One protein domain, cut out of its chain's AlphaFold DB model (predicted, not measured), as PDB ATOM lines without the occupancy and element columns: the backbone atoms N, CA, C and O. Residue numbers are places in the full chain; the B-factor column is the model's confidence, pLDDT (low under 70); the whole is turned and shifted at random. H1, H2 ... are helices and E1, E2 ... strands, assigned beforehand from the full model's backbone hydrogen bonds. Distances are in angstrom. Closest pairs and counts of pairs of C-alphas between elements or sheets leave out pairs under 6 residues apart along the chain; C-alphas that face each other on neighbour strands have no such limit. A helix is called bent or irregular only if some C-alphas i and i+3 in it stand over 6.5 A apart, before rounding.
ATOM      1  N   ASN A   9     -50.076  27.167  57.241       81.19
ATOM      2  CA  ASN A   9     -49.121  26.054  57.181       81.19
ATOM      3  C   ASN A   9     -48.131  26.175  56.013       81.19
ATOM      4  O   ASN A   9     -46.942  25.905  56.174       81.19
ATOM      5  N   VAL A  10     -48.587  26.634  54.840       82.81
ATOM      6  CA  VAL A  10     -47.702  26.890  53.688       82.81
ATOM      7  C   VAL A  10     -46.717  28.004  54.027       82.81
ATOM      8  O   VAL A  10     -45.527  27.884  53.745       82.81
ATOM      9  N   ARG A  11     -47.183  29.089  54.652       82.69
ATOM     10  CA  ARG A  11     -46.319  30.208  55.055       82.69
ATOM     11  C   ARG A  11     -45.286  29.796  56.094       82.69
ATOM     12  O   ARG A  11     -44.135  30.216  55.983       82.69
ATOM     13  N   ASP A  12     -45.675  28.983  57.065       85.12
ATOM     14  CA  ASP A  12     -44.760  28.498  58.092       85.12
ATOM     15  C   ASP A  12     -43.748  27.503  57.524       85.12
ATOM     16  O   ASP A  12     -42.552  27.668  57.764       85.12
ATOM     17  N   ALA A  13     -44.166  26.585  56.649       85.69
ATOM     18  CA  ALA A  13     -43.240  25.739  55.900       85.69
ATOM     19  C   ALA A  13     -42.216  26.597  55.130       85.69
ATOM     20  O   ALA A  13     -41.005  26.446  55.289       85.69
ATOM     21  N   LEU A  14     -42.687  27.585  54.366       85.88
ATOM     22  CA  LEU A  14     -41.833  28.498  53.603       85.88
ATOM     23  C   LEU A  14     -40.823  29.263  54.479       85.88
ATOM     24  O   LEU A  14     -39.701  29.511  54.036       85.88
ATOM     25  N   ARG A  15     -41.180  29.622  55.720       84.81
ATOM     26  CA  ARG A  15     -40.253  30.248  56.682       84.81
ATOM     27  C   ARG A  15     -39.158  29.289  57.139       84.81
ATOM     28  O   ARG A  15     -38.019  29.720  57.315       84.81
ATOM     29  N   CYS A  16     -39.490  28.010  57.279       84.31
ATOM     30  CA  CYS A  16     -38.570  26.970  57.726       84.31
ATOM     31  C   CYS A  16     -37.642  26.447  56.619       84.31
ATOM     32  O   CYS A  16     -36.685  25.753  56.938       84.31
ATOM     33  N   LEU A  17     -37.838  26.804  55.340       82.75
ATOM     34  CA  LEU A  17     -37.023  26.304  54.213       82.75
ATOM     35  C   LEU A  17     -35.506  26.391  54.441       82.75
ATOM     36  O   LEU A  17     -34.784  25.459  54.100       82.75
ATOM     37  N   ASN A  18     -35.015  27.479  55.046       79.88
ATOM     38  CA  ASN A  18     -33.589  27.645  55.359       79.88
ATOM     39  C   ASN A  18     -33.032  26.519  56.243       79.88
ATOM     40  O   ASN A  18     -31.860  26.175  56.119       79.88
ATOM     41  N   GLU A  19     -33.847  25.961  57.138       82.38
ATOM     42  CA  GLU A  19     -33.433  24.916  58.072       82.38
ATOM     43  C   GLU A  19     -33.210  23.568  57.384       82.38
ATOM     44  O   GLU A  19     -32.563  22.701  57.967       82.38
ATOM     45  N   TYR A  20     -33.706  23.391  56.155       76.94
ATOM     46  CA  TYR A  20     -33.597  22.146  55.394       76.94
ATOM     47  C   TYR A  20     -32.373  22.101  54.472       76.94
ATOM     48  O   TYR A  20     -31.937  21.019  54.106       76.94
ATOM     49  N   PHE A  21     -31.745  23.242  54.176       73.44
ATOM     50  CA  PHE A  21     -30.463  23.301  53.464       73.44
ATOM     51  C   PHE A  21     -29.293  23.206  54.454       73.44
ATOM     52  O   PHE A  21     -28.505  24.144  54.604       73.44
ATOM     53  N   LYS A  22     -29.211  22.094  55.199       64.81
ATOM     54  CA  LYS A  22     -28.168  21.896  56.227       64.81
ATOM     55  C   LYS A  22     -26.820  21.544  55.612       64.81
ATOM     56  O   LYS A  22     -25.789  21.836  56.219       64.81
ATOM     57  N   ASN A  23     -26.815  20.921  54.435       58.78
ATOM     58  CA  ASN A  23     -25.598  20.571  53.728       58.78
ATOM     59  C   ASN A  23     -25.365  21.561  52.569       58.78
ATOM     60  O   ASN A  23     -26.251  21.764  51.743       58.78
ATOM     61  N   PRO A  24     -24.171  22.170  52.453       56.19
ATOM     62  CA  PRO A  24     -23.840  23.057  51.334       56.19
ATOM     63  C   PRO A  24     -23.895  22.375  49.953       56.19
ATOM     64  O   PRO A  24     -23.874  23.062  48.935       56.19
ATOM     65  N   PHE A  25     -23.967  21.041  49.896       55.69
ATOM     66  CA  PHE A  25     -24.172  20.285  48.659       55.69
ATOM     67  C   PHE A  25     -25.647  19.990  48.341       55.69
ATOM     68  O   PHE A  25     -25.913  19.456  47.259       55.69
ATOM     69  N   ASP A  26     -26.591  20.324  49.229       59.12
ATOM     70  CA  ASP A  26     -28.026  20.149  48.983       59.12
ATOM     71  C   ASP A  26     -28.453  21.067  47.836       59.12
ATOM     72  O   ASP A  26     -28.393  22.297  47.919       59.12
ATOM     73  N   LYS A  27     -28.849  20.465  46.711       69.12
ATOM     74  CA  LYS A  27     -29.127  21.213  45.476       69.12
ATOM     75  C   LYS A  27     -30.546  21.764  45.422       69.12
ATOM     76  O   LYS A  27     -30.768  22.747  44.713       69.12
ATOM     77  N   TYR A  28     -31.480  21.135  46.127       82.75
ATOM     78  CA  TYR A  28     -32.895  21.477  46.125       82.75
ATOM     79  C   TYR A  28     -33.620  20.808  47.296       82.75
ATOM     80  O   TYR A  28     -33.133  19.835  47.864       82.75
ATOM     81  N   VAL A  29     -34.797  21.330  47.620       89.00
ATOM     82  CA  VAL A  29     -35.764  20.724  48.540       89.00
ATOM     83  C   VAL A  29     -37.157  20.850  47.933       89.00
ATOM     84  O   VAL A  29     -37.418  21.793  47.181       89.00
ATOM     85  N   TYR A  30     -38.058  19.929  48.248       91.12
ATOM     86  CA  TYR A  30     -39.433  19.977  47.772       91.12
ATOM     87  C   TYR A  30     -40.363  20.524  48.844       91.12
ATOM     88  O   TYR A  30     -40.249  20.202  50.021       91.12
ATOM     89  N   LEU A  31     -41.307  21.347  48.405       92.56
ATOM     90  CA  LEU A  31     -42.486  21.729  49.160       92.56
ATOM     91  C   LEU A  31     -43.695  21.103  48.476       92.56
ATOM     92  O   LEU A  31     -43.939  21.363  47.296       92.56
ATOM     93  N   ILE A  32     -44.456  20.323  49.225       92.75
ATOM     94  CA  ILE A  32     -45.699  19.697  48.782       92.75
ATOM     95  C   ILE A  32     -46.826  20.379  49.521       92.75
ATOM     96  O   ILE A  32     -46.709  20.661  50.713       92.75
ATOM     97  N   ILE A  33     -47.894  20.680  48.802       92.00
ATOM     98  CA  ILE A  33     -49.022  21.431  49.327       92.00
ATOM     99  C   ILE A  33     -50.284  20.667  49.015       92.00
ATOM    100  O   ILE A  33     -50.572  20.419  47.845       92.00
ATOM    101  N   ASP A  34     -51.047  20.374  50.056       91.50
ATOM    102  CA  ASP A  34     -52.428  19.954  49.943       91.50
ATOM    103  C   ASP A  34     -53.317  21.197  49.900       91.50
ATOM    104  O   ASP A  34     -53.449  21.948  50.871       91.50
ATOM    105  N   LYS A  35     -53.938  21.445  48.748       89.00
ATOM    106  CA  LYS A  35     -54.803  22.616  48.566       89.00
ATOM    107  C   LYS A  35     -56.209  22.431  49.110       89.00
ATOM    108  O   LYS A  35     -56.929  23.431  49.228       89.00
ATOM    109  N   GLN A  36     -56.613  21.193  49.358       86.94
ATOM    110  CA  GLN A  36     -57.903  20.872  49.932       86.94
ATOM    111  C   GLN A  36     -57.870  21.135  51.440       86.94
ATOM    112  O   GLN A  36     -58.621  22.004  51.899       86.94
ATOM    113  N   GLU A  37     -56.953  20.492  52.167       87.12
ATOM    114  CA  GLU A  37     -56.817  20.658  53.626       87.12
ATOM    115  C   GLU A  37     -56.055  21.935  54.008       87.12
ATOM    116  O   GLU A  37     -56.226  22.476  55.101       87.12
ATOM    117  N   GLY A  38     -55.256  22.487  53.090       86.00
ATOM    118  CA  GLY A  38     -54.382  23.624  53.384       86.00
ATOM    119  C   GLY A  38     -53.137  23.223  54.177       86.00
ATOM    120  O   GLY A  38     -52.611  24.033  54.944       86.00
ATOM    121  N   GLU A  39     -52.677  21.985  54.007       88.94
ATOM    122  CA  GLU A  39     -51.454  21.463  54.611       88.94
ATOM    123  C   GLU A  39     -50.242  21.633  53.694       88.94
ATOM    124  O   GLU A  39     -50.354  21.792  52.475       88.94
ATOM    125  N   ALA A  40     -49.055  21.636  54.298       91.56
ATOM    126  CA  ALA A  40     -47.804  21.738  53.572       91.56
ATOM    127  C   ALA A  40     -46.698  20.946  54.262       91.56
ATOM    128  O   ALA A  40     -46.577  20.975  55.486       91.56
ATOM    129  N   ALA A  41     -45.852  20.303  53.465       91.19
ATOM    130  CA  ALA A  41     -44.718  19.525  53.942       91.19
ATOM    131  C   ALA A  41     -43.458  19.856  53.142       91.19
ATOM    132  O   ALA A  41     -43.510  20.026  51.922       91.19
ATOM    133  N   ILE A  42     -42.321  19.925  53.836       90.69
ATOM    134  CA  ILE A  42     -40.997  20.060  53.224       90.69
ATOM    135  C   ILE A  42     -40.276  18.726  53.329       90.69
ATOM    136  O   ILE A  42     -40.193  18.155  54.416       90.69
ATOM    137  N   THR A  43     -39.751  18.248  52.207       89.25
ATOM    138  CA  THR A  43     -39.110  16.935  52.111       89.25
ATOM    139  C   THR A  43     -38.064  16.908  50.998       89.25
ATOM    140  O   THR A  43     -38.086  17.724  50.072       89.25
ATOM    141  N   ASP A  44     -37.131  15.973  51.097       87.50
ATOM    142  CA  ASP A  44     -36.208  15.580  50.035       87.50
ATOM    143  C   ASP A  44     -36.834  14.556  49.074       87.50
ATOM    144  O   ASP A  44     -36.545  14.610  47.877       87.50
ATOM    145  N   ASP A  45     -37.742  13.701  49.560       88.31
ATOM    146  CA  ASP A  45     -38.549  12.790  48.739       88.31
ATOM    147  C   ASP A  45     -40.048  13.115  48.840       88.31
ATOM    148  O   ASP A  45     -40.694  12.850  49.864       88.31
ATOM    149  N   PRO A  46     -40.645  13.698  47.788       90.25
ATOM    150  CA  PRO A  46     -42.059  14.020  47.797       90.25
ATOM    151  C   PRO A  46     -42.996  12.829  47.616       90.25
ATOM    152  O   PRO A  46     -44.186  12.938  47.911       90.25
ATOM    153  N   SER A  47     -42.478  11.691  47.172       89.12
ATOM    154  CA  SER A  47     -43.273  10.487  46.936       89.12
ATOM    155  C   SER A  47     -43.803   9.917  48.247       89.12
ATOM    156  O   SER A  47     -44.953   9.489  48.307       89.12
ATOM    157  N   ASP A  48     -42.986   9.943  49.298       89.75
ATOM    158  CA  ASP A  48     -43.330   9.384  50.606       89.75
ATOM    159  C   ASP A  48     -44.444  10.173  51.296       89.75
ATOM    160  O   ASP A  48     -45.389   9.583  51.821       89.75
ATOM    161  N   VAL A  49     -44.399  11.503  51.211       92.00
ATOM    162  CA  VAL A  49     -45.459  12.365  51.754       92.00
ATOM    163  C   VAL A  49     -46.765  12.166  50.988       92.00
ATOM    164  O   VAL A  49     -47.811  11.986  51.603       92.00
ATOM    165  N   ILE A  50     -46.716  12.142  49.649       90.62
ATOM    166  CA  ILE A  50     -47.910  11.909  48.823       90.62
ATOM    167  C   ILE A  50     -48.523  10.542  49.149       90.62
ATOM    168  O   ILE A  50     -49.743  10.428  49.266       90.62
ATOM    169  N   LYS A  51     -47.691   9.508  49.336       89.44
ATOM    170  CA  LYS A  51     -48.157   8.178  49.739       89.44
ATOM    171  C   LYS A  51     -48.859   8.199  51.086       89.44
ATOM    172  O   LYS A  51     -49.921   7.597  51.207       89.44
ATOM    173  N   GLN A  52     -48.279   8.879  52.069       90.56
ATOM    174  CA  GLN A  52     -48.878   9.008  53.391       90.56
ATOM    175  C   GLN A  52     -50.234   9.720  53.319       90.56
ATOM    176  O   GLN A  52     -51.220   9.186  53.813       90.56
ATOM    177  N   TRP A  53     -50.313  10.858  52.629       92.56
ATOM    178  CA  TRP A  53     -51.564  11.604  52.514       92.56
ATOM    179  C   TRP A  53     -52.653  10.826  51.777       92.56
ATOM    180  O   TRP A  53     -53.802  10.853  52.196       92.56
ATOM    181  N   ILE A  54     -52.321  10.049  50.743       90.38
ATOM    182  CA  ILE A  54     -53.306   9.165  50.094       90.38
ATOM    183  C   ILE A  54     -53.875   8.133  51.078       90.38
ATOM    184  O   ILE A  54     -55.059   7.811  50.994       90.38
ATOM    185  N   VAL A  55     -53.068   7.614  52.010       89.44
ATOM    186  CA  VAL A  55     -53.563   6.722  53.074       89.44
ATOM    187  C   VAL A  55     -54.501   7.476  54.018       89.44
ATOM    188  O   VAL A  55     -55.550   6.939  54.372       89.44
ATOM    189  N   ASP A  56     -54.165   8.718  54.376       90.19
ATOM    190  CA  ASP A  56     -55.012   9.583  55.209       90.19
ATOM    191  C   ASP A  56     -56.351   9.915  54.514       90.19
ATOM    192  O   ASP A  56     -57.386  10.024  55.170       90.19
ATOM    193  N   TYR A  57     -56.354   9.960  53.178       90.00
ATOM    194  CA  TYR A  57     -57.535  10.055  52.310       90.00
ATOM    195  C   TYR A  57     -58.256   8.717  52.063       90.00
ATOM    196  O   TYR A  57     -59.015   8.588  51.103       90.00
ATOM    197  N   GLU A  58     -58.016   7.696  52.889       90.50
ATOM    198  CA  GLU A  58     -58.622   6.363  52.752       90.50
ATOM    199  C   GLU A  58     -58.414   5.737  51.357       90.50
ATOM    200  O   GLU A  58     -59.255   4.989  50.855       90.50
ATOM    201  N   TYR A  59     -57.262   6.009  50.738       85.94
ATOM    202  CA  TYR A  59     -56.878   5.564  49.394       85.94
ATOM    203  C   TYR A  59     -57.692   6.174  48.236       85.94
ATOM    204  O   TYR A  59     -57.707   5.611  47.135       85.94
ATOM    205  N   ASP A  60     -58.325   7.338  48.423       87.12
ATOM    206  CA  ASP A  60     -58.910   8.098  47.313       87.12
ATOM    207  C   ASP A  60     -57.819   8.692  46.405       87.12
ATOM    208  O   ASP A  60     -57.251   9.747  46.673       87.12
ATOM    209  N   LEU A  61     -57.539   8.032  45.280       84.88
ATOM    210  CA  LEU A  61     -56.531   8.472  44.307       84.88
ATOM    211  C   LEU A  61     -56.905   9.756  43.549       84.88
ATOM    212  O   LEU A  61     -56.059  10.302  42.842       84.88
ATOM    213  N   SER A  62     -58.138  10.256  43.657       87.06
ATOM    214  CA  SER A  62     -58.485  11.556  43.072       87.06
ATOM    215  C   SER A  62     -57.859  12.723  43.846       87.06
ATOM    216  O   SER A  62     -57.641  13.788  43.264       87.06
ATOM    217  N   CYS A  63     -57.459  12.505  45.110       85.00
ATOM    218  CA  CYS A  63     -56.868  13.547  45.952       85.00
ATOM    219  C   CYS A  63     -55.549  14.111  45.402       85.00
ATOM    220  O   CYS A  63     -55.190  15.258  45.668       85.00
ATOM    221  N   VAL A  64     -54.853  13.349  44.554       85.62
ATOM    222  CA  VAL A  64     -53.572  13.755  43.962       85.62
ATOM    223  C   VAL A  64     -53.724  14.987  43.065       85.62
ATOM    224  O   VAL A  64     -52.776  15.752  42.898       85.62
ATOM    225  N   GLU A  65     -54.924  15.244  42.531       87.38
ATOM    226  CA  GLU A  65     -55.227  16.466  41.774       87.38
ATOM    227  C   GLU A  65     -55.185  17.739  42.640       87.38
ATOM    228  O   GLU A  65     -55.053  18.852  42.116       87.38
ATOM    229  N   TYR A  66     -55.278  17.594  43.964       88.81
ATOM    230  CA  TYR A  66     -55.212  18.696  44.923       88.81
ATOM    231  C   TYR A  66     -53.784  19.010  45.367       88.81
ATOM    232  O   TYR A  66     -53.546  20.098  45.905       88.81
ATOM    233  N   PHE A  67     -52.836  18.109  45.101       90.38
ATOM    234  CA  PHE A  67     -51.447  18.279  45.496       90.38
ATOM    235  C   PHE A  67     -50.676  19.149  44.500       90.38
ATOM    236  O   PHE A  67     -50.730  18.979  43.280       90.38
ATOM    237  N   GLU A  68     -49.895  20.088  45.025       91.25
ATOM    238  CA  GLU A  68     -48.919  20.847  44.249       91.25
ATOM    239  C   GLU A  68     -47.524  20.646  44.823       91.25
ATOM    240  O   GLU A  68     -47.292  20.877  46.007       91.25
ATOM    241  N   VAL A  69     -46.580  20.264  43.960       92.19
ATOM    242  CA  VAL A  69     -45.176  20.102  44.334       92.19
ATOM    243  C   VAL A  69     -44.339  21.198  43.695       92.19
ATOM    244  O   VAL A  69     -44.366  21.427  42.480       92.19
ATOM    245  N   TYR A  70     -43.565  21.871  44.532       91.81
ATOM    246  CA  TYR A  70     -42.618  22.892  44.133       91.81
ATOM    247  C   TYR A  70     -41.221  22.493  44.569       91.81
ATOM    248  O   TYR A  70     -40.981  22.209  45.737       91.81
ATOM    249  N   GLU A  71     -40.291  22.524  43.629       90.81
ATOM    250  CA  GLU A  71     -38.876  22.395  43.930       90.81
ATOM    251  C   GLU A  71     -38.321  23.780  44.247       90.81
ATOM    252  O   GLU A  71     -38.527  24.716  43.472       90.81
ATOM    253  N   TYR A  72     -37.641  23.912  45.381       89.81
ATOM    254  CA  TYR A  72     -36.996  25.135  45.834       89.81
ATOM    255  C   TYR A  72     -35.485  24.984  45.812       89.81
ATOM    256  O   TYR A  72     -34.934  23.967  46.230       89.81
ATOM    257  N   ARG A  73     -34.808  26.050  45.387       85.69
ATOM    258  CA  ARG A  73     -33.352  26.144  45.391       85.69
ATOM    259  C   ARG A  73     -32.902  27.508  45.890       85.69
ATOM    260  O   ARG A  73     -33.522  28.528  45.578       85.69
ATOM    261  N   LYS A  74     -31.815  27.515  46.660       83.94
ATOM    262  CA  LYS A  74     -31.162  28.739  47.121       83.94
ATOM    263  C   LYS A  74     -30.357  29.368  45.984       83.94
ATOM    264  O   LYS A  74     -29.620  28.682  45.278       83.94
ATOM    265  N   VAL A  75     -30.507  30.675  45.822       79.31
ATOM    266  CA  VAL A  75     -29.671  31.485  44.936       79.31
ATOM    267  C   VAL A  75     -28.472  31.941  45.744       79.31
ATOM    268  O   VAL A  75     -28.611  32.704  46.699       79.31
ATOM    269  N   GLU A  76     -27.296  31.448  45.376       69.81
ATOM    270  CA  GLU A  76     -26.046  32.107  45.757       69.81
ATOM    271  C   GLU A  76     -25.937  33.417  44.971       69.81
ATOM    272  O   GLU A  76     -26.574  33.512  43.928       69.81
ATOM    273  N   GLU A  77     -25.220  34.425  45.481       66.56
ATOM    274  CA  GLU A  77     -25.101  35.790  44.923       66.56
ATOM    275  C   GLU A  77     -24.591  35.819  43.464       66.56
ATOM    276  O   GLU A  77     -23.474  36.224  43.161       66.56
ATOM    277  N   ASP A  78     -25.424  35.373  42.541       66.12
ATOM    278  CA  ASP A  78     -25.181  35.243  41.119       66.12
ATOM    279  C   ASP A  78     -26.207  36.134  40.434       66.12
ATOM    280  O   ASP A  78     -27.409  35.981  40.642       66.12
ATOM    281  N   SER A  79     -25.754  37.115  39.662       68.94
ATOM    282  CA  SER A  79     -26.647  38.077  39.018       68.94
ATOM    283  C   SER A  79     -27.493  37.454  37.904       68.94
ATOM    284  O   SER A  79     -28.593  37.944  37.656       68.94
ATOM    285  N   ASP A  80     -27.033  36.352  37.296       70.38
ATOM    286  CA  ASP A  80     -27.617  35.773  36.073       70.38
ATOM    287  C   ASP A  80     -28.244  34.389  36.301       70.38
ATOM    288  O   ASP A  80     -28.437  33.603  35.370       70.38
ATOM    289  N   TRP A  81     -28.584  34.049  37.548       73.12
ATOM    290  CA  TRP A  81     -29.129  32.727  37.868       73.12
ATOM    291  C   TRP A  81     -30.397  32.395  37.056       73.12
ATOM    292  O   TRP A  81     -30.571  31.245  36.658       73.12
ATOM    293  N   LEU A  82     -31.260  33.378  36.758       72.31
ATOM    294  CA  LEU A  82     -32.501  33.166  35.992       72.31
ATOM    295  C   LEU A  82     -32.228  32.590  34.601       72.31
ATOM    296  O   LEU A  82     -32.877  31.627  34.203       72.31
ATOM    297  N   GLU A  83     -31.246  33.142  33.885       69.25
ATOM    298  CA  GLU A  83     -30.876  32.674  32.545       69.25
ATOM    299  C   GLU A  83     -30.237  31.282  32.581       69.25
ATOM    300  O   GLU A  83     -30.432  30.468  31.678       69.25
ATOM    301  N   ARG A  84     -29.504  30.959  33.653       71.62
ATOM    302  CA  ARG A  84     -28.928  29.616  33.838       71.62
ATOM    303  C   ARG A  84     -29.994  28.558  34.110       71.62
ATOM    304  O   ARG A  84     -29.802  27.389  33.778       71.62
ATOM    305  N   PHE A  85     -31.115  28.961  34.698       73.31
ATOM    306  CA  PHE A  85     -32.198  28.086  35.123       73.31
ATOM    307  C   PHE A  85     -33.499  28.413  34.375       73.31
ATOM    308  O   PHE A  85     -34.501  28.760  34.990       73.31
ATOM    309  N   ASN A  86     -33.512  28.225  33.049       71.44
ATOM    310  CA  ASN A  86     -34.618  28.600  32.142       71.44
ATOM    311  C   ASN A  86     -36.040  28.140  32.548       71.44
ATOM    312  O   ASN A  86     -37.022  28.736  32.112       71.44
ATOM    313  N   ASN A  87     -36.174  27.098  33.376       80.81
ATOM    314  CA  ASN A  87     -37.468  26.578  33.848       80.81
ATOM    315  C   ASN A  87     -37.853  27.049  35.262       80.81
ATOM    316  O   ASN A  87     -38.875  26.620  35.803       80.81
ATOM    317  N   TRP A  88     -37.038  27.895  35.885       85.38
ATOM    318  CA  TRP A  88     -37.212  28.348  37.257       85.38
ATOM    319  C   TRP A  88     -37.744  29.776  37.296       85.38
ATOM    320  O   TRP A  88     -37.516  30.588  36.404       85.38
ATOM    321  N   LYS A  89     -38.495  30.078  38.349       85.56
ATOM    322  CA  LYS A  89     -39.118  31.378  38.581       85.56
ATOM    323  C   LYS A  89     -38.675  31.915  39.930       85.56
ATOM    324  O   LYS A  89     -38.404  31.147  40.855       85.56
ATOM    325  N   SER A  90     -38.668  33.237  40.063       81.62
ATOM    326  CA  SER A  90     -38.463  33.888  41.355       81.62
ATOM    327  C   SER A  90     -39.491  33.386  42.370       81.62
ATOM    328  O   SER A  90     -40.689  33.300  42.077       81.62
ATOM    329  N   SER A  91     -39.014  33.026  43.559       81.12
ATOM    330  CA  SER A  91     -39.877  32.692  44.688       81.12
ATOM    331  C   SER A  91     -40.431  33.963  45.343       81.12
ATOM    332  O   SER A  91     -39.847  35.040  45.233       81.12
ATOM    333  N   CYS A  92     -41.539  33.833  46.078       78.25
ATOM    334  CA  CYS A  92     -41.979  34.852  47.036       78.25
ATOM    335  C   CYS A  92     -41.021  34.987  48.236       78.25
ATOM    336  O   CYS A  92     -41.055  35.988  48.948       78.25
ATOM    337  N   ILE A  93     -40.141  34.006  48.446       80.38
ATOM    338  CA  ILE A  93     -39.091  34.043  49.461       80.38
ATOM    339  C   ILE A  93     -37.821  34.628  48.854       80.38
ATOM    340  O   ILE A  93     -37.274  34.119  47.873       80.38
ATOM    341  N   LYS A  94     -37.310  35.682  49.488       81.12
ATOM    342  CA  LYS A  94     -36.064  36.338  49.093       81.12
ATOM    343  C   LYS A  94     -34.883  35.358  49.125       81.12
ATOM    344  O   LYS A  94     -34.671  34.681  50.125       81.12
ATOM    345  N   GLY A  95     -34.091  35.337  48.051       81.94
ATOM    346  CA  GLY A  95     -32.917  34.462  47.919       81.94
ATOM    347  C   GLY A  95     -33.237  33.040  47.449       81.94
ATOM    348  O   GLY A  95     -32.342  32.199  47.421       81.94
ATOM    349  N   TYR A  96     -34.490  32.773  47.072       85.19
ATOM    350  CA  TYR A  96     -34.937  31.466  46.606       85.19
ATOM    351  C   TYR A  96     -35.613  31.534  45.250       85.19
ATOM    352  O   TYR A  96     -36.202  32.542  44.848       85.19
ATOM    353  N   ILE A  97     -35.549  30.405  44.563       86.00
ATOM    354  CA  ILE A  97     -36.146  30.202  43.251       86.00
ATOM    355  C   ILE A  97     -36.897  28.901  43.284       86.00
ATOM    356  O   ILE A  97     -36.562  28.007  44.063       86.00
ATOM    357  N   ARG A  98     -37.931  28.814  42.460       89.25
ATOM    358  CA  ARG A  98     -38.764  27.628  42.422       89.25
ATOM    359  C   ARG A  98     -39.143  27.223  41.021       89.25
ATOM    360  O   ARG A  98     -39.306  28.069  40.140       89.25
ATOM    361  N   THR A  99     -39.370  25.937  40.843       89.44
ATOM    362  CA  THR A  99     -40.060  25.414  39.672       89.44
ATOM    363  C   THR A  99     -41.159  24.455  40.106       89.44
ATOM    364  O   THR A  99     -41.131  23.924  41.217       89.44
ATOM    365  N   LYS A 100     -42.183  24.294  39.266       89.75
ATOM    366  CA  LYS A 100     -43.212  23.284  39.521       89.75
ATOM    367  C   LYS A 100     -42.610  21.938  39.144       89.75
ATOM    368  O   LYS A 100     -42.120  21.796  38.025       89.75
ATOM    369  N   SER A 101     -42.650  20.986  40.067       85.56
ATOM    370  CA  SER A 101     -42.147  19.640  39.824       85.56
ATOM    371  C   SER A 101     -43.308  18.675  39.619       85.56
ATOM    372  O   SER A 101     -44.369  18.831  40.225       85.56
TER     373      SER A 101
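This is residues 9 to 101 of the 114 residues of an uncharacterized protein of Bacillus sp. OV752 (UniProt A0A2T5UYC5). A strongly twisted sheet of four strands forms the core, with H1 running along one face and H2 along the opposite face. At one end of the long axis H3 follows H2 and only grazes the sheet, while at the other end H4 lies away from the sheet, within the stretch that leads from E3 to E4. The printed part has 93 residues, with four named helices and four named strands in the order H1, E1, E2, H2, H3, E3, H4, E4. The sheet's order is E2, E1, E3, E4, with all neighbours antiparallel, and the class is mixed, helices and strands. The whole is compact, with a radius of gyration of the C-alphas of 14.2 A, yet elongated in outline, spanning 47 by 25 by 21 A.

H1, residues 9 to 20, begins with C-alpha 9 at (-49.121, 26.054, 57.181) and is 16.1 A long; it is irregular, with C-alphas 15 and 18 at 7.3 A. E1, residues 29 to 34, is 16.7 A long, and E2, residues 39 to 43, is 13.4 A. H2, residues 46 to 56, is 15.6 A long. H3, residues 61 to 66, measures 10.3 A; it is neither bent nor irregular, but only just: C-alphas 61 and 64 are 6.1 A apart. E3, residues 67 to 74, is the longest strand at 22.9 A, and its C-alpha 67 is at (-51.447, 18.279, 45.496). H4, residues 81 to 84, measures 5.1 A. E4, residues 96 to 100, is 13.6 A long and ends with C-alpha 100 at (-43.212, 23.284, 39.521).

In the sheet, E1 and E3 are inner strands and E2 and E4 are edge strands; from edge to edge the strands' lines turn by 74 degrees. E1 and E2 form a hairpin, antiparallel at 161 degrees, with N 32 and O 41 within hydrogen-bond range at 2.9 A. E1 and E3 are antiparallel at 154 degrees, with N 31 and O 70 at 2.8 A. E3 and E4 are antiparallel at 147 degrees, with N 71 and O 99 at 2.9 A. Residues 89 to 90 make a short antiparallel pairing with residues 97 to 98 of E4. H1 is on the sheet at a height of 7.6 A, over E1, and runs along the strands, at 14 degrees to E1 on the local plane; E3 is only just not under it, with 2 of its C-alphas falling there. The closest C-alphas of H1 and E2 are those of Val 10 and Ala 40, 5.2 A apart. H2 is on the opposite face at a height of 9.5 A, over E2 and E1, and runs along the strands, at 21 degrees to E1 on the local plane. E2, H2, H3 and E3 make a split strand-helix-strand unit, two strands running the same way with E1 between them, and its crossover is right-handed. H2 and H3 touch, with the closest C-alphas, those of Ile 54 and Leu 61, 6.7 A apart, at a steep tilt of 61 degrees, opposite ways. H3 is only just on the sheet, with 5 pairs of C-alphas within 10 A, and only grazes it with residues 63 to 66. H4 is not on the sheet and is apart from H1, H2 and H3. Every O i to N i+4 pair is within hydrogen-bond range in H2, against 5 of 8 in H1 and 0 of 2 in H3, where 2 of 3 O i to N i+3 pairs are; H4 is too short for an i+4 pair.

The two C-alphas farthest apart are those of Glu 58 and Ser 79, at 47.1 A. The printed part has no cut. The link from H4 to E4 is long, with 11 residues. The mean pLDDT of the printed part is 83.2, and residues 22 to 27, 76 to 79 and 83 are under 70.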